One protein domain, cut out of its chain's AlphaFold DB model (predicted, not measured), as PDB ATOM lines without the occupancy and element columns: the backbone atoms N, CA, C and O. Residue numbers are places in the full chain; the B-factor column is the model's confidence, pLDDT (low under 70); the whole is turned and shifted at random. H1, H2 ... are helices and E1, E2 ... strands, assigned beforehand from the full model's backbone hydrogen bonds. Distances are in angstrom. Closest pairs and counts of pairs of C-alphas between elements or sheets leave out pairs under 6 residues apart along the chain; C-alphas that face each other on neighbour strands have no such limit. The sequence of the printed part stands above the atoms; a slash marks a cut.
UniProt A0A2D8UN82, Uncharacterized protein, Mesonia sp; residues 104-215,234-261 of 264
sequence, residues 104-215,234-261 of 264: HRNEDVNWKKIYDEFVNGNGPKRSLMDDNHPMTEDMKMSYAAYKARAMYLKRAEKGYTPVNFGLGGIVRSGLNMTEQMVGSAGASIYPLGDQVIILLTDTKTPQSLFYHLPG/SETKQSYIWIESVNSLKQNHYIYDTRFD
ATOM      1  N   HIS A 104      61.899 -81.135  14.621       93.62
ATOM      2  CA  HIS A 104      61.901 -80.536  13.292       93.62
ATOM      3  C   HIS A 104      61.932 -81.663  12.269       93.62
ATOM      4  O   HIS A 104      62.776 -82.562  12.331       93.62
ATOM      5  N   ARG A 105      60.926 -81.689  11.403       93.25
ATOM      6  CA  ARG A 105      60.767 -82.745  10.412       93.25
ATOM      7  C   ARG A 105      61.529 -82.352   9.158       93.25
ATOM      8  O   ARG A 105      61.455 -81.216   8.711       93.25
ATOM      9  N   ASN A 106      62.271 -83.308   8.620       91.00
ATOM     10  CA  ASN A 106      62.993 -83.148   7.366       91.00
ATOM     11  C   ASN A 106      62.017 -83.163   6.182       91.00
ATOM     12  O   ASN A 106      60.953 -83.774   6.263       91.00
ATOM     13  N   GLU A 107      62.429 -82.598   5.050       91.50
ATOM     14  CA  GLU A 107      61.620 -82.506   3.825       91.50
ATOM     15  C   GLU A 107      61.184 -83.868   3.243       91.50
ATOM     16  O   GLU A 107      60.224 -83.940   2.480       91.50
ATOM     17  N   ASP A 108      61.840 -84.977   3.609       90.00
ATOM     18  CA  ASP A 108      61.434 -86.329   3.195       90.00
ATOM     19  C   ASP A 108      60.173 -86.833   3.927       90.00
ATOM     20  O   ASP A 108      59.615 -87.885   3.589       90.00
ATOM     21  N   VAL A 109      59.718 -86.114   4.957       93.12
ATOM     22  CA  VAL A 109      58.528 -86.454   5.733       93.12
ATOM     23  C   VAL A 109      57.274 -85.941   5.028       93.12
ATOM     24  O   VAL A 109      57.049 -84.748   4.871       93.12
ATOM     25  N   ASN A 110      56.398 -86.870   4.648       93.25
ATOM     26  CA  ASN A 110      55.099 -86.577   4.046       93.25
ATOM     27  C   ASN A 110      53.948 -87.177   4.870       93.25
ATOM     28  O   ASN A 110      54.168 -87.935   5.822       93.25
ATOM     29  N   TRP A 111      52.705 -86.880   4.470       90.19
ATOM     30  CA  TRP A 111      51.495 -87.355   5.152       90.19
ATOM     31  C   TRP A 111      51.477 -88.875   5.357       90.19
ATOM     32  O   TRP A 111      51.008 -89.346   6.390       90.19
ATOM     33  N   LYS A 112      52.023 -89.648   4.407       90.50
ATOM     34  CA  LYS A 112      52.054 -91.111   4.478       90.50
ATOM     35  C   LYS A 112      53.026 -91.587   5.554       90.50
ATOM     36  O   LYS A 112      52.661 -92.445   6.347       90.50
ATOM     37  N   LYS A 113      54.223 -90.997   5.639       91.81
ATOM     38  CA  LYS A 113      55.194 -91.308   6.703       91.81
ATOM     39  C   LYS A 113      54.626 -90.977   8.084       91.81
ATOM     40  O   LYS A 113      54.732 -91.791   8.991       91.81
ATOM     41  N   ILE A 114      53.965 -89.826   8.217       89.88
ATOM     42  CA  ILE A 114      53.275 -89.418   9.448       89.88
ATOM     43  C   ILE A 114      52.134 -90.383   9.807       89.88
ATOM     44  O   ILE A 114      51.949 -90.728  10.974       89.88
ATOM     45  N   TYR A 115      51.371 -90.840   8.815       85.50
ATOM     46  CA  TYR A 115      50.330 -91.848   8.994       85.50
ATOM     47  C   TYR A 115      50.904 -93.188   9.465       85.50
ATOM     48  O   TYR A 115      50.420 -93.753  10.447       85.50
ATOM     49  N   ASP A 116      51.972 -93.665   8.825       85.19
ATOM     50  CA  ASP A 116      52.641 -94.909   9.196       85.19
ATOM     51  C   ASP A 116      53.243 -94.817  10.611       85.19
ATOM     52  O   ASP A 116      53.130 -95.761  11.392       85.19
ATOM     53  N   GLU A 117      53.835 -93.679  10.976       87.50
ATOM     54  CA  GLU A 117      54.310 -93.384  12.333       87.50
ATOM     55  C   GLU A 117      53.169 -93.467  13.353       87.50
ATOM     56  O   GLU A 117      53.272 -94.190  14.344       87.50
ATOM     57  N   PHE A 118      52.040 -92.818  13.072       83.06
ATOM     58  CA  PHE A 118      50.879 -92.815  13.956       83.06
ATOM     59  C   PHE A 118      50.268 -94.209  14.162       83.06
ATOM     60  O   PHE A 118      50.003 -94.604  15.300       83.06
ATOM     61  N   VAL A 119      50.049 -94.962  13.078       78.75
ATOM     62  CA  VAL A 119      49.431 -96.300  13.126       78.75
ATOM     63  C   VAL A 119      50.337 -97.307  13.828       78.75
ATOM     64  O   VAL A 119      49.852 -98.155  14.577       78.75
ATOM     65  N   ASN A 120      51.649 -97.216  13.604       79.81
ATOM     66  CA  ASN A 120      52.608 -98.142  14.200       79.81
ATOM     67  C   ASN A 120      53.110 -97.695  15.584       79.81
ATOM     68  O   ASN A 120      53.818 -98.462  16.234       79.81
ATOM     69  N   GLY A 121      52.769 -96.481  16.033       78.31
ATOM     70  CA  GLY A 121      53.289 -95.896  17.273       78.31
ATOM     71  C   GLY A 121      54.774 -95.548  17.222       78.31
ATOM     72  O   GLY A 121      55.443 -95.547  18.254       78.31
ATOM     73  N   ASN A 122      55.288 -95.291  16.022       83.19
ATOM     74  CA  ASN A 122      56.676 -94.937  15.765       83.19
ATOM     75  C   ASN A 122      56.822 -93.421  15.587       83.19
ATOM     76  O   ASN A 122      55.846 -92.706  15.385       83.19
ATOM     77  N   GLY A 123      58.062 -92.935  15.604       84.94
ATOM     78  CA  GLY A 123      58.357 -91.530  15.336       84.94
ATOM     79  C   GLY A 123      58.110 -90.598  16.529       84.94
ATOM     80  O   GLY A 123      57.840 -91.038  17.652       84.94
ATOM     81  N   PRO A 124      58.283 -89.285  16.321       89.75
ATOM     82  CA  PRO A 124      58.186 -88.309  17.394       89.75
ATOM     83  C   PRO A 124      56.733 -88.024  17.789       89.75
ATOM     84  O   PRO A 124      55.863 -87.803  16.951       89.75
ATOM     85  N   LYS A 125      56.485 -87.894  19.097       88.50
ATOM     86  CA  LYS A 125      55.177 -87.457  19.623       88.50
ATOM     87  C   LYS A 125      54.844 -86.001  19.294       88.50
ATOM     88  O   LYS A 125      53.687 -85.606  19.385       88.50
ATOM     89  N   ARG A 126      55.855 -85.190  18.983       90.50
ATOM     90  CA  ARG A 126      55.744 -83.748  18.736       90.50
ATOM     91  C   ARG A 126      56.568 -83.412  17.505       90.50
ATOM     92  O   ARG A 126      57.787 -83.581  17.551       90.50
ATOM     93  N   SER A 127      55.908 -82.989  16.436       94.50
ATOM     94  CA  SER A 127      56.518 -82.729  15.128       94.50
ATOM     95  C   SER A 127      56.316 -81.283  14.707       94.50
ATOM     96  O   SER A 127      55.195 -80.789  14.772       94.50
ATOM     97  N   LEU A 128      57.379 -80.621  14.272       95.69
ATOM     98  CA  LEU A 128      57.321 -79.278  13.709       95.69
ATOM     99  C   LEU A 128      57.706 -79.336  12.234       95.69
ATOM    100  O   LEU A 128      58.750 -79.880  11.880       95.69
ATOM    101  N   MET A 129      56.850 -78.771  11.398       96.69
ATOM    102  CA  MET A 129      57.058 -78.561   9.978       96.69
ATOM    103  C   MET A 129      57.220 -77.053   9.775       96.69
ATOM    104  O   MET A 129      56.303 -76.278  10.065       96.69
ATOM    105  N   ASP A 130      58.408 -76.631   9.352       95.06
ATOM    106  CA  ASP A 130      58.717 -75.222   9.107       95.06
ATOM    107  C   ASP A 130      58.151 -74.731   7.764       95.06
ATOM    108  O   ASP A 130      57.432 -75.457   7.077       95.06
ATOM    109  N   ASP A 131      58.468 -73.489   7.400       94.62
ATOM    110  CA  ASP A 131      57.942 -72.805   6.218       94.62
ATOM    111  C   ASP A 131      58.276 -73.527   4.902       94.62
ATOM    112  O   ASP A 131      57.464 -73.519   3.979       94.62
ATOM    113  N   ASN A 132      59.439 -74.184   4.830       92.50
ATOM    114  CA  ASN A 132      59.929 -74.836   3.613       92.50
ATOM    115  C   ASN A 132      59.504 -76.312   3.522       92.50
ATOM    116  O   ASN A 132      59.681 -76.953   2.485       92.50
ATOM    117  N   HIS A 133      58.943 -76.875   4.593       95.62
ATOM    118  CA  HIS A 133      58.556 -78.276   4.637       95.62
ATOM    119  C   HIS A 133      57.393 -78.585   3.662       95.62
ATOM    120  O   HIS A 133      56.379 -77.882   3.682       95.62
ATOM    121  N   PRO A 134      57.425 -79.691   2.885       96.06
ATOM    122  CA  PRO A 134      56.393 -79.989   1.879       96.06
ATOM    123  C   PRO A 134      54.970 -80.082   2.437       96.06
ATOM    124  O   PRO A 134      54.013 -79.623   1.822       96.06
ATOM    125  N   MET A 135      54.813 -80.633   3.641       96.50
ATOM    126  CA  MET A 135      53.500 -80.649   4.292       96.50
ATOM    127  C   MET A 135      53.039 -79.251   4.742       96.50
ATOM    128  O   MET A 135      51.839 -79.013   4.811       96.50
ATOM    129  N   THR A 136      53.945 -78.316   5.044       97.62
ATOM    130  CA  THR A 136      53.558 -76.921   5.312       97.62
ATOM    131  C   THR A 136      53.091 -76.251   4.029       97.62
ATOM    132  O   THR A 136      52.055 -75.589   4.045       97.62
ATOM    133  N   GLU A 137      53.772 -76.496   2.905       96.50
ATOM    134  CA  GLU A 137      53.323 -76.050   1.581       96.50
ATOM    135  C   GLU A 137      51.912 -76.558   1.250       96.50
ATOM    136  O   GLU A 137      51.036 -75.768   0.890       96.50
ATOM    137  N   ASP A 138      51.634 -77.845   1.485       95.19
ATOM    138  CA  ASP A 138      50.286 -78.404   1.328       95.19
ATOM    139  C   ASP A 138      49.258 -77.685   2.223       95.19
ATOM    140  O   ASP A 138      48.114 -77.445   1.821       95.19
ATOM    141  N   MET A 139      49.645 -77.322   3.450       96.44
ATOM    142  CA  MET A 139      48.764 -76.657   4.410       96.44
ATOM    143  C   MET A 139      48.532 -75.173   4.113       96.44
ATOM    144  O   MET A 139      47.495 -74.645   4.531       96.44
ATOM    145  N   LYS A 140      49.402 -74.493   3.353       96.62
ATOM    146  CA  LYS A 140      49.206 -73.080   2.969       96.62
ATOM    147  C   LYS A 140      47.893 -72.869   2.216       96.62
ATOM    148  O   LYS A 140      47.240 -71.845   2.408       96.62
ATOM    149  N   MET A 141      47.439 -73.835   1.421       92.94
ATOM    150  CA  MET A 141      46.146 -73.770   0.722       92.94
ATOM    151  C   MET A 141      45.067 -74.657   1.358       92.94
ATOM    152  O   MET A 141      44.147 -75.092   0.671       92.94
ATOM    153  N   SER A 142      45.159 -74.902   2.668       93.75
ATOM    154  CA  SER A 142      44.126 -75.592   3.453       93.75
ATOM    155  C   SER A 142      43.006 -74.654   3.912       93.75
ATOM    156  O   SER A 142      43.162 -73.429   3.980       93.75
ATOM    157  N   TYR A 143      41.883 -75.231   4.345       93.12
ATOM    158  CA  TYR A 143      40.817 -74.469   4.993       93.12
ATOM    159  C   TYR A 143      41.260 -73.809   6.295       93.12
ATOM    160  O   TYR A 143      40.810 -72.712   6.625       93.12
ATOM    161  N   ALA A 144      42.141 -74.467   7.051       95.06
ATOM    162  CA  ALA A 144      42.643 -73.912   8.297       95.06
ATOM    163  C   ALA A 144      43.453 -72.635   8.047       95.06
ATOM    164  O   ALA A 144      43.223 -71.625   8.716       95.06
ATOM    165  N   ALA A 145      44.308 -72.645   7.019       97.06
ATOM    166  CA  ALA A 145      44.997 -71.449   6.557       97.06
ATOM    167  C   ALA A 145      43.998 -70.380   6.090       97.06
ATOM    168  O   ALA A 145      44.076 -69.242   6.545       97.06
ATOM    169  N   TYR A 146      42.996 -70.731   5.274       95.81
ATOM    170  CA  TYR A 146      41.943 -69.790   4.864       95.81
ATOM    171  C   TYR A 146      41.257 -69.105   6.061       95.81
ATOM    172  O   TYR A 146      41.130 -67.877   6.071       95.81
ATOM    173  N   LYS A 147      40.878 -69.858   7.104       95.75
ATOM    174  CA  LYS A 147      40.254 -69.301   8.319       95.75
ATOM    175  C   LYS A 147      41.211 -68.413   9.111       95.75
ATOM    176  O   LYS A 147      40.773 -67.383   9.626       95.75
ATOM    177  N   ALA A 148      42.496 -68.763   9.169       97.12
ATOM    178  CA  ALA A 148      43.530 -67.917   9.763       97.12
ATOM    179  C   ALA A 148      43.614 -66.561   9.043       97.12
ATOM    180  O   ALA A 148      43.547 -65.506   9.679       97.12
ATOM    181  N   ARG A 149      43.669 -66.584   7.705       97.50
ATOM    182  CA  ARG A 149      43.722 -65.377   6.871       97.50
ATOM    183  C   ARG A 149      42.457 -64.535   7.006       97.50
ATOM    184  O   ARG A 149      42.558 -63.335   7.230       97.50
ATOM    185  N   ALA A 150      41.276 -65.152   6.964       96.31
ATOM    186  CA  ALA A 150      39.998 -64.460   7.155       96.31
ATOM    187  C   ALA A 150      39.918 -63.766   8.528       96.31
ATOM    188  O   ALA A 150      39.457 -62.629   8.641       96.31
ATOM    189  N   MET A 151      40.412 -64.429   9.582       96.50
ATOM    190  CA  MET A 151      40.515 -63.843  10.918       96.50
ATOM    191  C   MET A 151      41.443 -62.625  10.930       96.50
ATOM    192  O   MET A 151      41.067 -61.594  11.493       96.50
ATOM    193  N   TYR A 152      42.612 -62.718  10.287       97.44
ATOM    194  CA  TYR A 152      43.529 -61.587  10.158       97.44
ATOM    195  C   TYR A 152      42.892 -60.434   9.379       97.44
ATOM    196  O   TYR A 152      42.889 -59.312   9.863       97.44
ATOM    197  N   LEU A 153      42.273 -60.686   8.224       96.56
ATOM    198  CA  LEU A 153      41.653 -59.632   7.409       96.56
ATOM    199  C   LEU A 153      40.519 -58.897   8.133       96.56
ATOM    200  O   LEU A 153      40.276 -57.725   7.862       96.56
ATOM    201  N   LYS A 154      39.855 -59.561   9.084       96.00
ATOM    202  CA  LYS A 154      38.803 -58.951   9.903       96.00
ATOM    203  C   LYS A 154      39.336 -58.076  11.042       96.00
ATOM    204  O   LYS A 154      38.631 -57.163  11.461       96.00
ATOM    205  N   ARG A 155      40.507 -58.395  11.605       94.69
ATOM    206  CA  ARG A 155      40.986 -57.797  12.869       94.69
ATOM    207  C   ARG A 155      42.338 -57.094  12.778       94.69
ATOM    208  O   ARG A 155      42.587 -56.207  13.573       94.69
ATOM    209  N   ALA A 156      43.195 -57.501  11.849       95.00
ATOM    210  CA  ALA A 156      44.595 -57.093  11.708       95.00
ATOM    211  C   ALA A 156      45.459 -57.306  12.972       95.00
ATOM    212  O   ALA A 156      46.519 -56.705  13.119       95.00
ATOM    213  N   GLU A 157      45.033 -58.195  13.869       95.31
ATOM    214  CA  GLU A 157      45.652 -58.439  15.174       95.31
ATOM    215  C   GLU A 157      45.981 -59.924  15.364       95.31
ATOM    216  O   GLU A 157      45.461 -60.791  14.655       95.31
ATOM    217  N   LYS A 158      46.825 -60.226  16.360       96.00
ATOM    218  CA  LYS A 158      47.072 -61.597  16.818       96.00
ATOM    219  C   LYS A 158      45.749 -62.270  17.193       96.00
ATOM    220  O   LYS A 158      44.907 -61.689  17.875       96.00
ATOM    221  N   GLY A 159      45.586 -63.530  16.810       94.44
ATOM    222  CA  GLY A 159      44.340 -64.252  17.046       94.44
ATOM    223  C   GLY A 159      44.493 -65.760  16.992       94.44
ATOM    224  O   GLY A 159      45.485 -66.282  16.491       94.44
ATOM    225  N   TYR A 160      43.477 -66.444  17.511       94.81
ATOM    226  CA  TYR A 160      43.330 -67.893  17.465       94.81
ATOM    227  C   TYR A 160      41.907 -68.251  17.036       94.81
ATOM    228  O   TYR A 160      40.939 -67.657  17.522       94.81
ATOM    229  N   THR A 161      41.772 -69.247  16.165       91.88
ATOM    230  CA  THR A 161      40.481 -69.824  15.794       91.88
ATOM    231  C   THR A 161      40.581 -71.349  15.688       91.88
ATOM    232  O   THR A 161      41.491 -71.858  15.029       91.88
ATOM    233  N   PRO A 162      39.683 -72.112  16.337       92.00
ATOM    234  CA  PRO A 162      39.590 -73.546  16.107       92.00
ATOM    235  C   PRO A 162      38.923 -73.813  14.752       92.00
ATOM    236  O   PRO A 162      37.906 -73.210  14.407       92.00
ATOM    237  N   VAL A 163      39.476 -74.754  13.998       89.56
ATOM    238  CA  VAL A 163      39.009 -75.142  12.669       89.56
ATOM    239  C   VAL A 163      38.487 -76.568  12.741       89.56
ATOM    240  O   VAL A 163      39.240 -77.515  12.957       89.56
ATOM    241  N   ASN A 164      37.178 -76.719  12.545       86.62
ATOM    242  CA  ASN A 164      36.546 -78.028  12.440       86.62
ATOM    243  C   ASN A 164      36.612 -78.515  10.988       86.62
ATOM    244  O   ASN A 164      36.132 -77.836  10.076       86.62
ATOM    245  N   PHE A 165      37.206 -79.687  10.786       81.94
ATOM    246  CA  PHE A 165      37.291 -80.316   9.473       81.94
ATOM    247  C   PHE A 165      35.959 -80.961   9.066       81.94
ATOM    248  O   PHE A 165      35.400 -80.609   8.028       81.94
ATOM    249  N   GLY A 166      35.404 -81.839   9.910       73.06
ATOM    250  CA  GLY A 166      34.137 -82.541   9.662       73.06
ATOM    251  C   GLY A 166      34.093 -83.342   8.348       73.06
ATOM    252  O   GLY A 166      35.099 -83.518   7.665       73.06
ATOM    253  N   LEU A 167      32.905 -83.829   7.965       68.69
ATOM    254  CA  LEU A 167      32.709 -84.539   6.687       68.69
ATOM    255  C   LEU A 167      32.876 -83.615   5.469       68.69
ATOM    256  O   LEU A 167      33.384 -84.044   4.436       68.69
ATOM    257  N   GLY A 168      32.502 -82.337   5.599       71.56
ATOM    258  CA  GLY A 168      32.705 -81.332   4.549       71.56
ATOM    259  C   GLY A 168      34.186 -81.081   4.240       71.56
ATOM    260  O   GLY A 168      34.534 -80.776   3.103       71.56
ATOM    261  N   GLY A 169      35.070 -81.285   5.220       75.94
ATOM    262  CA  GLY A 169      36.515 -81.199   5.039       75.94
ATOM    263  C   GLY A 169      37.064 -82.220   4.046       75.94
ATOM    264  O   GLY A 169      37.959 -81.877   3.280       75.94
ATOM    265  N   ILE A 170      36.507 -83.436   3.979       74.19
ATOM    266  CA  ILE A 170      36.954 -84.473   3.027       74.19
ATOM    267  C   ILE A 170      36.684 -84.018   1.588       74.19
ATOM    268  O   ILE A 170      37.551 -84.111   0.726       74.19
ATOM    269  N   VAL A 171      35.494 -83.467   1.340       76.06
ATOM    270  CA  VAL A 171      35.123 -82.948   0.017       76.06
ATOM    271  C   VAL A 171      35.987 -81.739  -0.347       76.06
ATOM    272  O   VAL A 171      36.497 -81.655  -1.462       76.06
ATOM    273  N   ARG A 172      36.191 -80.823   0.606       82.25
ATOM    274  CA  ARG A 172      36.924 -79.570   0.384       82.25
ATOM    275  C   ARG A 172      38.432 -79.766   0.216       82.25
ATOM    276  O   ARG A 172      39.030 -79.119  -0.632       82.25
ATOM    277  N   SER A 173      39.046 -80.659   0.985       79.69
ATOM    278  CA  SER A 173      40.484 -80.959   0.869       79.69
ATOM    279  C   SER A 173      40.829 -81.647  -0.456       79.69
ATOM    280  O   SER A 173      41.950 -81.513  -0.948       79.69
ATOM    281  N   GLY A 174      39.876 -82.345  -1.084       82.62
ATOM    282  CA  GLY A 174      40.060 -82.962  -2.395       82.62
ATOM    283  C   GLY A 174      41.243 -83.934  -2.399       82.62
ATOM    284  O   GLY A 174      41.207 -84.961  -1.732       82.62
ATOM    285  N   LEU A 175      42.301 -83.609  -3.147       84.38
ATOM    286  CA  LEU A 175      43.526 -84.419  -3.239       84.38
ATOM    287  C   LEU A 175      44.602 -84.043  -2.200       84.38
ATOM    288  O   LEU A 175      45.671 -84.651  -2.188       84.38
ATOM    289  N   ASN A 176      44.346 -83.055  -1.334       89.12
ATOM    290  CA  ASN A 176      45.268 -82.647  -0.278       89.12
ATOM    291  C   ASN A 176      45.221 -83.640   0.893       89.12
ATOM    292  O   ASN A 176      44.514 -83.451   1.886       89.12
ATOM    293  N   MET A 177      45.984 -84.723   0.764       88.69
ATOM    294  CA  MET A 177      46.057 -85.767   1.786       88.69
ATOM    295  C   MET A 177      46.704 -85.284   3.087       88.69
ATOM    296  O   MET A 177      46.402 -85.828   4.147       88.69
ATOM    297  N   THR A 178      47.551 -84.254   3.035       92.12
ATOM    298  CA  THR A 178      48.093 -83.608   4.232       92.12
ATOM    299  C   THR A 178      46.974 -82.932   5.027       92.12
ATOM    300  O   THR A 178      46.854 -83.187   6.222       92.12
ATOM    301  N   GLU A 179      46.087 -82.170   4.379       91.88
ATOM    302  CA  GLU A 179      44.925 -81.560   5.045       91.88
ATOM    303  C   GLU A 179      43.957 -82.618   5.600       91.88
ATOM    304  O   GLU A 179      43.479 -82.475   6.724       91.88
ATOM    305  N   GLN A 180      43.717 -83.715   4.869       87.25
ATOM    306  CA  GLN A 180      42.918 -84.842   5.377       87.25
ATOM    307  C   GLN A 180      43.555 -85.505   6.603       87.25
ATOM    308  O   GLN A 180      42.855 -85.855   7.553       87.25
ATOM    309  N   MET A 181      44.882 -85.666   6.590       85.62
ATOM    310  CA  MET A 181      45.636 -86.237   7.703       85.62
ATOM    311  C   MET A 181      45.633 -85.305   8.918       85.62
ATOM    312  O   MET A 181      45.520 -85.773  10.047       85.62
ATOM    313  N   VAL A 182      45.763 -83.993   8.710       88.62
ATOM    314  CA  VAL A 182      45.671 -82.981   9.771       88.62
ATOM    315  C   VAL A 182      44.268 -82.950  10.371       88.62
ATOM    316  O   VAL A 182      44.131 -82.973  11.591       88.62
ATOM    317  N   GLY A 183      43.227 -82.958   9.538       86.38
ATOM    318  CA  GLY A 183      41.850 -82.896  10.003       86.38
ATOM    319  C   GLY A 183      41.565 -81.585  10.737       86.38
ATOM    320  O   GLY A 183      41.841 -80.495  10.232       86.38
ATOM    321  N   SER A 184      40.941 -81.674  11.917       87.44
ATOM    322  CA  SER A 184      40.645 -80.481  12.720       87.44
ATOM    323  C   SER A 184      41.926 -79.892  13.310       87.44
ATOM    324  O   SER A 184      42.742 -80.616  13.872       87.44
ATOM    325  N   ALA A 185      42.073 -78.572  13.229       91.81
ATOM    326  CA  ALA A 185      43.290 -77.874  13.628       91.81
ATOM    327  C   ALA A 185      42.977 -76.595  14.410       91.81
ATOM    328  O   ALA A 185      41.932 -75.972  14.238       91.81
ATOM    329  N   GLY A 186      43.899 -76.173  15.264       93.44
ATOM    330  CA  GLY A 186      43.962 -74.811  15.775       93.44
ATOM    331  C   GLY A 186      44.720 -73.929  14.788       93.44
ATOM    332  O   GLY A 186      45.763 -74.337  14.289       93.44
ATOM    333  N   ALA A 187      44.210 -72.733  14.508       96.44
ATOM    334  CA  ALA A 187      44.859 -71.767  13.634       96.44
ATOM    335  C   ALA A 187      45.172 -70.487  14.409       96.44
ATOM    336  O   ALA A 187      44.263 -69.821  14.907       96.44
ATOM    337  N   SER A 188      46.453 -70.141  14.498       97.00
ATOM    338  CA  SER A 188      46.945 -68.932  15.158       97.00
ATOM    339  C   SER A 188      47.612 -68.000  14.152       97.00
ATOM    340  O   SER A 188      48.247 -68.464  13.207       97.00
ATOM    341  N   ILE A 189      47.486 -66.691  14.367       97.56
ATOM    342  CA  ILE A 189      48.140 -65.651  13.560       97.56
ATOM    343  C   ILE A 189      48.931 -64.706  14.459       97.56
ATOM    344  O   ILE A 189      48.460 -64.349  15.543       97.56
ATOM    345  N   TYR A 190      50.094 -64.267  13.988       97.75
ATOM    346  CA  TYR A 190      50.994 -63.365  14.703       97.75
ATOM    347  C   TYR A 190      51.512 -62.289  13.735       97.75
ATOM    348  O   TYR A 190      52.422 -62.557  12.950       97.75
ATOM    349  N   PRO A 191      50.913 -61.085  13.738       97.88
ATOM    350  CA  PRO A 191      51.350 -59.984  12.883       97.88
ATOM    351  C   PRO A 191      52.702 -59.421  13.333       97.88
ATOM    352  O   PRO A 191      52.858 -59.062  14.502       97.88
ATOM    353  N   LEU A 192      53.639 -59.300  12.395       95.62
ATOM    354  CA  LEU A 192      54.985 -58.753  12.564       95.62
ATOM    355  C   LEU A 192      55.234 -57.671  11.502       95.62
ATOM    356  O   LEU A 192      55.931 -57.886  10.515       95.62
ATOM    357  N   GLY A 193      54.601 -56.508  11.669       92.69
ATOM    358  CA  GLY A 193      54.686 -55.419  10.692       92.69
ATOM    359  C   GLY A 193      53.854 -55.694   9.441       92.69
ATOM    360  O   GLY A 193      52.633 -55.836   9.526       92.69
ATOM    361  N   ASP A 194      54.504 -55.744   8.279       94.56
ATOM    362  CA  ASP A 194      53.892 -56.065   6.982       94.56
ATOM    363  C   ASP A 194      53.890 -57.572   6.667       94.56
ATOM    364  O   ASP A 194      53.440 -57.991   5.593       94.56
ATOM    365  N   GLN A 195      54.346 -58.387   7.618       95.62
ATOM    366  CA  GLN A 195      54.327 -59.840   7.563       95.62
ATOM    367  C   GLN A 195      53.433 -60.432   8.656       95.62
ATOM    368  O   GLN A 195      53.162 -59.821   9.690       95.62
ATOM    369  N   VAL A 196      52.944 -61.647   8.424       98.00
ATOM    370  CA  VAL A 196      52.091 -62.388   9.352       98.00
ATOM    371  C   VAL A 196      52.579 -63.824   9.418       98.00
ATOM    372  O   VAL A 196      52.596 -64.521   8.404       98.00
ATOM    373  N   ILE A 197      52.938 -64.276  10.618       97.88
ATOM    374  CA  ILE A 197      53.183 -65.694  10.872       97.88
ATOM    375  C   ILE A 197      51.841 -66.389  11.069       97.88
ATOM    376  O   ILE A 197      51.001 -65.930  11.850       97.88
ATOM    377  N   ILE A 198      51.658 -67.514  10.389       98.38
ATOM    378  CA  ILE A 198      50.537 -68.427  10.588       98.38
ATOM    379  C   ILE A 198      51.092 -69.701  11.222       98.38
ATOM    380  O   ILE A 198      52.059 -70.280  10.736       98.38
ATOM    381  N   LEU A 199      50.470 -70.127  12.319       97.94
ATOM    382  CA  LEU A 199      50.795 -71.359  13.027       97.94
ATOM    383  C   LEU A 199      49.542 -72.224  13.097       97.94
ATOM    384  O   LEU A 199      48.570 -71.873  13.775       97.94
ATOM    385  N   LEU A 200      49.574 -73.360  12.411       97.44
ATOM    386  CA  LEU A 200      48.552 -74.389  12.522       97.44
ATOM    387  C   LEU A 200      49.028 -75.479  13.472       97.44
ATOM    388  O   LEU A 200      50.158 -75.941  13.369       97.44
ATOM    389  N   THR A 201      48.154 -75.910  14.370       94.75
ATOM    390  CA  THR A 201      48.451 -76.961  15.344       94.75
ATOM    391  C   THR A 201      47.389 -78.034  15.294       94.75
ATOM    392  O   THR A 201      46.199 -77.723  15.326       94.75
ATOM    393  N   ASP A 202      47.798 -79.289  15.312       89.81
ATOM    394  CA  ASP A 202      46.887 -80.420  15.388       89.81
ATOM    395  C   ASP A 202      47.287 -81.364  16.529       89.81
ATOM    396  O   ASP A 202      48.447 -81.430  16.945       89.81
ATOM    397  N   THR A 203      46.301 -82.067  17.080       85.69
ATOM    398  CA  THR A 203      46.514 -83.127  18.068       85.69
ATOM    399  C   THR A 203      45.748 -84.358  17.619       85.69
ATOM    400  O   THR A 203      44.519 -84.409  17.704       85.69
ATOM    401  N   LYS A 204      46.484 -85.368  17.159       77.81
ATOM    402  CA  LYS A 204      45.917 -86.633  16.703       77.81
ATOM    403  C   LYS A 204      45.735 -87.557  17.882       77.81
ATOM    404  O   LYS A 204      46.699 -87.953  18.534       77.81
ATOM    405  N   THR A 205      44.496 -87.976  18.081       69.81
ATOM    406  CA  THR A 205      44.146 -89.126  18.914       69.81
ATOM    407  C   THR A 205      43.708 -90.293  18.027       69.81
ATOM    408  O   THR A 205      43.214 -90.056  16.916       69.81
ATOM    409  N   PRO A 206      43.816 -91.551  18.500       64.50
ATOM    410  CA  PRO A 206      43.370 -92.730  17.751       64.50
ATOM    411  C   PRO A 206      41.933 -92.563  17.263       64.50
ATOM    412  O   PRO A 206      41.632 -92.851  16.119       64.50
ATOM    413  N   GLN A 207      41.065 -92.000  18.103       58.19
ATOM    414  CA  GLN A 207      39.658 -91.777  17.787       58.19
ATOM    415  C   GLN A 207      39.454 -90.718  16.694       58.19
ATOM    416  O   GLN A 207      38.576 -90.897  15.862       58.19
ATOM    417  N   SER A 208      40.256 -89.648  16.664       58.41
ATOM    418  CA  SER A 208      40.082 -88.541  15.710       58.41
ATOM    419  C   SER A 208      40.461 -88.885  14.265       58.41
ATOM    420  O   SER A 208      39.756 -88.479  13.346       58.41
ATOM    421  N   LEU A 209      41.519 -89.679  14.044       61.06
ATOM    422  CA  LEU A 209      42.015 -89.956  12.691       61.06
ATOM    423  C   LEU A 209      41.055 -90.846  11.878       61.06
ATOM    424  O   LEU A 209      40.886 -90.652  10.674       61.06
ATOM    425  N   PHE A 210      40.368 -91.787  12.535       58.66
ATOM    426  CA  PHE A 210      39.418 -92.691  11.869       58.66
ATOM    427  C   PHE A 210      38.157 -91.988  11.341       58.66
ATOM    428  O   PHE A 210      37.474 -92.549  10.488       58.66
ATOM    429  N   TYR A 211      37.850 -90.763  11.785       57.00
ATOM    430  CA  TYR A 211      36.713 -89.994  11.259       57.00
ATOM    431  C   TYR A 211      37.012 -89.270   9.937       57.00
ATOM    432  O   TYR A 211      36.094 -88.709   9.338       57.00
ATOM    433  N   HIS A 212      38.268 -89.267   9.474       58.50
ATOM    434  CA  HIS A 212      38.706 -88.445   8.340       58.50
ATOM    435  C   HIS A 212      39.276 -89.245   7.156       58.50
ATOM    436  O   HIS A 212      39.486 -88.672   6.093       58.50
ATOM    437  N   LEU A 213      39.454 -90.567   7.296       61.44
ATOM    438  CA  LEU A 213      39.969 -91.453   6.244       61.44
ATOM    439  C   LEU A 213      38.945 -92.562   5.907       61.44
ATOM    440  O   LEU A 213      38.819 -93.535   6.662       61.44
ATOM    441  N   PRO A 214      38.188 -92.452   4.796       48.28
ATOM    442  CA  PRO A 214      37.193 -93.455   4.423       48.28
ATOM    443  C   PRO A 214      37.853 -94.814   4.127       48.28
ATOM    444  O   PRO A 214      38.752 -94.916   3.298       48.28
ATOM    445  N   GLY A 215      37.390 -95.873   4.805       50.50
ATOM    446  CA  GLY A 215      37.861 -97.257   4.622       50.50
ATOM    447  C   GLY A 215      38.685 -97.829   5.784       50.50
ATOM    448  O   GLY A 215      38.874 -99.044   5.850       50.50
ATOM    449  N   SER A 234      49.793 -93.697  19.400       59.44
ATOM    450  CA  SER A 234      50.276 -92.596  20.245       59.44
ATOM    451  C   SER A 234      49.505 -91.317  19.943       59.44
ATOM    452  O   SER A 234      49.284 -90.981  18.781       59.44
ATOM    453  N   GLU A 235      49.144 -90.562  20.981       71.06
ATOM    454  CA  GLU A 235      48.785 -89.155  20.807       71.06
ATOM    455  C   GLU A 235      49.988 -88.431  20.183       71.06
ATOM    456  O   GLU A 235      51.114 -88.562  20.681       71.06
ATOM    457  N   THR A 236      49.768 -87.739  19.065       84.56
ATOM    458  CA  THR A 236      50.812 -86.952  18.392       84.56
ATOM    459  C   THR A 236      50.348 -85.517  18.214       84.56
ATOM    460  O   THR A 236      49.180 -85.268  17.924       84.56
ATOM    461  N   LYS A 237      51.264 -84.569  18.403       89.94
ATOM    462  CA  LYS A 237      51.056 -83.144  18.150       89.94
ATOM    463  C   LYS A 237      51.884 -82.726  16.950       89.94
ATOM    464  O   LYS A 237      53.062 -83.086  16.873       89.94
ATOM    465  N   GLN A 238      51.290 -81.965  16.043       93.31
ATOM    466  CA  GLN A 238      52.005 -81.429  14.889       93.31
ATOM    467  C   GLN A 238      51.756 -79.940  14.778       93.31
ATOM    468  O   GLN A 238      50.649 -79.467  15.042       93.31
ATOM    469  N   SER A 239      52.797 -79.228  14.385       96.81
ATOM    470  CA  SER A 239      52.774 -77.793  14.183       96.81
ATOM    471  C   SER A 239      53.309 -77.483  12.800       96.81
ATOM    472  O   SER A 239      54.354 -77.997  12.418       96.81
ATOM    473  N   TYR A 240      52.595 -76.633  12.076       97.88
ATOM    474  CA  TYR A 240      52.966 -76.135  10.759       97.88
ATOM    475  C   TYR A 240      53.071 -74.626  10.878       97.88
ATOM    476  O   TYR A 240      52.091 -73.979  11.257       97.88
ATOM    477  N   ILE A 241      54.246 -74.073  10.610       97.50
ATOM    478  CA  ILE A 241      54.510 -72.647  10.795       97.50
ATOM    479  C   ILE A 241      55.121 -72.058   9.536       97.50
ATOM    480  O   ILE A 241      56.040 -72.628   8.962       97.50
ATOM    481  N   TRP A 242      54.608 -70.910   9.111       97.44
ATOM    482  CA  TRP A 242      55.167 -70.154   7.998       97.44
ATOM    483  C   TRP A 242      54.851 -68.669   8.134       97.44
ATOM    484  O   TRP A 242      54.033 -68.268   8.965       97.44
ATOM    485  N   ILE A 243      55.485 -67.853   7.293       96.19
ATOM    486  CA  ILE A 243      55.287 -66.406   7.253       96.19
ATOM    487  C   ILE A 243      54.846 -65.951   5.858       96.19
ATOM    488  O   ILE A 243      55.353 -66.415   4.839       96.19
ATOM    489  N   GLU A 244      53.887 -65.030   5.805       96.75
ATOM    490  CA  GLU A 244      53.396 -64.415   4.569       96.75
ATOM    491  C   GLU A 244      53.483 -62.895   4.671       96.75
ATOM    492  O   GLU A 244      53.229 -62.326   5.730       96.75
ATOM    493  N   SER A 245      53.757 -62.209   3.560       97.50
ATOM    494  CA  SER A 245      53.464 -60.775   3.492       97.50
ATOM    495  C   SER A 245      51.950 -60.555   3.523       97.50
ATOM    496  O   SER A 245      51.183 -61.371   3.005       97.50
ATOM    497  N   VAL A 246      51.496 -59.418   4.051       97.31
ATOM    498  CA  VAL A 246      50.066 -59.049   4.072       97.31
ATOM    499  C   VAL A 246      49.447 -59.076   2.666       97.31
ATOM    500  O   VAL A 246      48.270 -59.406   2.506       97.31
ATOM    501  N   ASN A 247      50.234 -58.773   1.630       97.38
ATOM    502  CA  ASN A 247      49.796 -58.858   0.237       97.38
ATOM    503  C   ASN A 247      49.595 -60.309  -0.224       97.38
ATOM    504  O   ASN A 247      48.537 -60.621  -0.769       97.38
ATOM    505  N   SER A 248      50.567 -61.192   0.030       96.75
ATOM    506  CA  SER A 248      50.457 -62.624  -0.289       96.75
ATOM    507  C   SER A 248      49.285 -63.266   0.460       96.75
ATOM    508  O   SER A 248      48.474 -63.976  -0.129       96.75
ATOM    509  N   LEU A 249      49.102 -62.900   1.731       97.19
ATOM    510  CA  LEU A 249      47.986 -63.346   2.558       97.19
ATOM    511  C   LEU A 249      46.629 -62.990   1.935       97.19
ATOM    512  O   LEU A 249      45.755 -63.850   1.811       97.19
ATOM    513  N   LYS A 250      46.443 -61.736   1.501       97.00
ATOM    514  CA  LYS A 250      45.213 -61.297   0.815       97.00
ATOM    515  C   LYS A 250      44.969 -62.085  -0.472       97.00
ATOM    516  O   LYS A 250      43.846 -62.523  -0.711       97.00
ATOM    517  N   GLN A 251      46.013 -62.282  -1.277       96.75
ATOM    518  CA  GLN A 251      45.925 -63.039  -2.528       96.75
ATOM    519  C   GLN A 251      45.538 -64.498  -2.273       96.75
ATOM    520  O   GLN A 251      44.575 -64.984  -2.860       96.75
ATOM    521  N   ASN A 252      46.213 -65.175  -1.345       96.19
ATOM    522  CA  ASN A 252      45.942 -66.572  -1.012       96.19
ATOM    523  C   ASN A 252      44.544 -66.769  -0.411       96.19
ATOM    524  O   ASN A 252      43.892 -67.775  -0.690       96.19
ATOM    525  N   HIS A 253      44.053 -65.810   0.385       95.69
ATOM    526  CA  HIS A 253      42.671 -65.820   0.870       95.69
ATOM    527  C   HIS A 253      41.670 -65.775  -0.292       95.69
ATOM    528  O   HIS A 253      40.802 -66.639  -0.366       95.69
ATOM    529  N   TYR A 254      41.841 -64.834  -1.223       94.12
ATOM    530  CA  TYR A 254      40.968 -64.690  -2.391       94.12
ATOM    531  C   TYR A 254      41.014 -65.910  -3.327       94.12
ATOM    532  O   TYR A 254      39.979 -66.378  -3.801       94.12
ATOM    533  N   ILE A 255      42.205 -66.470  -3.575       92.88
ATOM    534  CA  ILE A 255      42.366 -67.683  -4.395       92.88
ATOM    535  C   ILE A 255      41.607 -68.859  -3.774       92.88
ATOM    536  O   ILE A 255      40.952 -69.618  -4.485       92.88
ATOM    537  N   TYR A 256      41.695 -69.030  -2.454       92.06
ATOM    538  CA  TYR A 256      40.968 -70.101  -1.781       92.06
ATOM    539  C   TYR A 256      39.454 -69.879  -1.848       92.06
ATOM    540  O   TYR A 256      38.716 -70.797  -2.201       92.06
ATOM    541  N   ASP A 257      39.008 -68.662  -1.541       89.38
ATOM    542  CA  ASP A 257      37.594 -68.298  -1.507       89.38
ATOM    543  C   ASP A 257      36.913 -68.530  -2.859       89.38
ATOM    544  O   ASP A 257      35.922 -69.245  -2.948       89.38
ATOM    545  N   THR A 258      37.530 -68.055  -3.942       87.38
ATOM    546  CA  THR A 258      37.024 -68.252  -5.310       87.38
ATOM    547  C   THR A 258      37.019 -69.712  -5.764       87.38
ATOM    548  O   THR A 258      36.181 -70.100  -6.574       87.38
ATOM    549  N   ARG A 259      37.941 -70.542  -5.264       84.81
ATOM    550  CA  ARG A 259      38.027 -71.963  -5.630       84.81
ATOM    551  C   ARG A 259      36.941 -72.811  -4.971       84.81
ATOM    552  O   ARG A 259      36.495 -73.787  -5.571       84.81
ATOM    553  N   PHE A 260      36.588 -72.490  -3.731       80.31
ATOM    554  CA  PHE A 260      35.664 -73.286  -2.919       80.31
ATOM    555  C   PHE A 260      34.324 -72.589  -2.658       80.31
ATOM    556  O   PHE A 260      33.482 -73.173  -1.974       80.31
ATOM    557  N   ASP A 261      34.151 -71.386  -3.218       71.19
ATOM    558  CA  ASP A 261      32.959 -70.539  -3.146       71.19
ATOM    559  C   ASP A 261      32.432 -70.466  -1.718       71.19
ATOM    560  O   ASP A 261      31.358 -70.966  -1.459       71.19
TER     561      ASP A 261
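This is residues 104 to 215 and 234 to 261 of the 264 residues of an uncharacterized protein of Mesonia sp (UniProt A0A2D8UN82). A twisted wall of five strands has helices H2, H3 and H7 over one face, two layers in all, with the other face bare of named helices. Short H5 sits among the helices, touching H1, H2 and H4, while H4 and H6 lie off the sheet. The 140 printed residues include seven named helices and five named strands, in the order H1 E1 H2 H3 E2 H4 H5 E3 E4 H6 E5 H7. The mixed sheet runs E1 E5 E4 E3 E2. The class is mixed, helices and strands; the whole is compact, with a radius of gyration of the C-alphas of 14.6 A and spans of 42 by 31 by 23 A.

Inner strands E5, residues 236 to 245, and E4, residues 195 to 204, are antiparallel at 165 degrees, with N 200 and O 240 2.8 A apart. E4 forms a hairpin with E3, residues 185 to 192; N 188 and O 199 are 2.8 A apart. Edge strand E2, residues 159 to 163, is antiparallel to E3, with N 161 and O 187 at 2.8 A. Edge strand E1, residues 126 to 129, is parallel to E5, with N 127 and O 237 at 2.9 A. H3, residues 143 to 155, is over E3 and, only just, with 3 C-alphas, over E4, at a height over the sheet of 7.6 A; its closest C-alphas to E3 are Ala 148 and Ala 187, 5.6 A. H2, residues 134 to 140, on the same face, runs across the strands over E5 at 8.4 A. H7, residues 246 to 260, is over E5 at 10.9 A and touches H3 at a steep tilt of 53 degrees, opposite ways; the closest C-alphas are Tyr 146 and His 253, 5.7 A. The hub H5, residues 177 to 182, only grazes the sheet. Its closest C-alphas are Thr 178 to Trp 111 of H1, residues 111 to 120, 5.1 A; Thr 178 to Met 135 of H2, 6.2 A; and Glu 179 to Ser 173 of H4, residues 166 to 173, 6.1 A. H1 only grazes the sheet. H6, residues 206 to 209, is near H1. Every O i to N i+4 pair is within hydrogen-bond range in H1, H2, H3, H5 and H7, against 2 of 4 in H4; H6 is too short for one.

H1 begins at C-alpha 111 (51.495, -87.355, 5.152). E5 is 30.2 A long, E4 29.5 A, E3 22.4 A, H7 21.4 A and H3 18.4 A. H7 ends at C-alpha 260 (35.664, -73.286, -2.919).

The C-alphas farthest apart, Gly 193 and Gly 215, are 45.5 A apart. Residues 216 to 233 are not printed, and C-alphas 215 and 234 are 20.5 A apart across this cut. The links printed whole are tight. Confidence is under 70 at residues 167, 205 to 215 and 234.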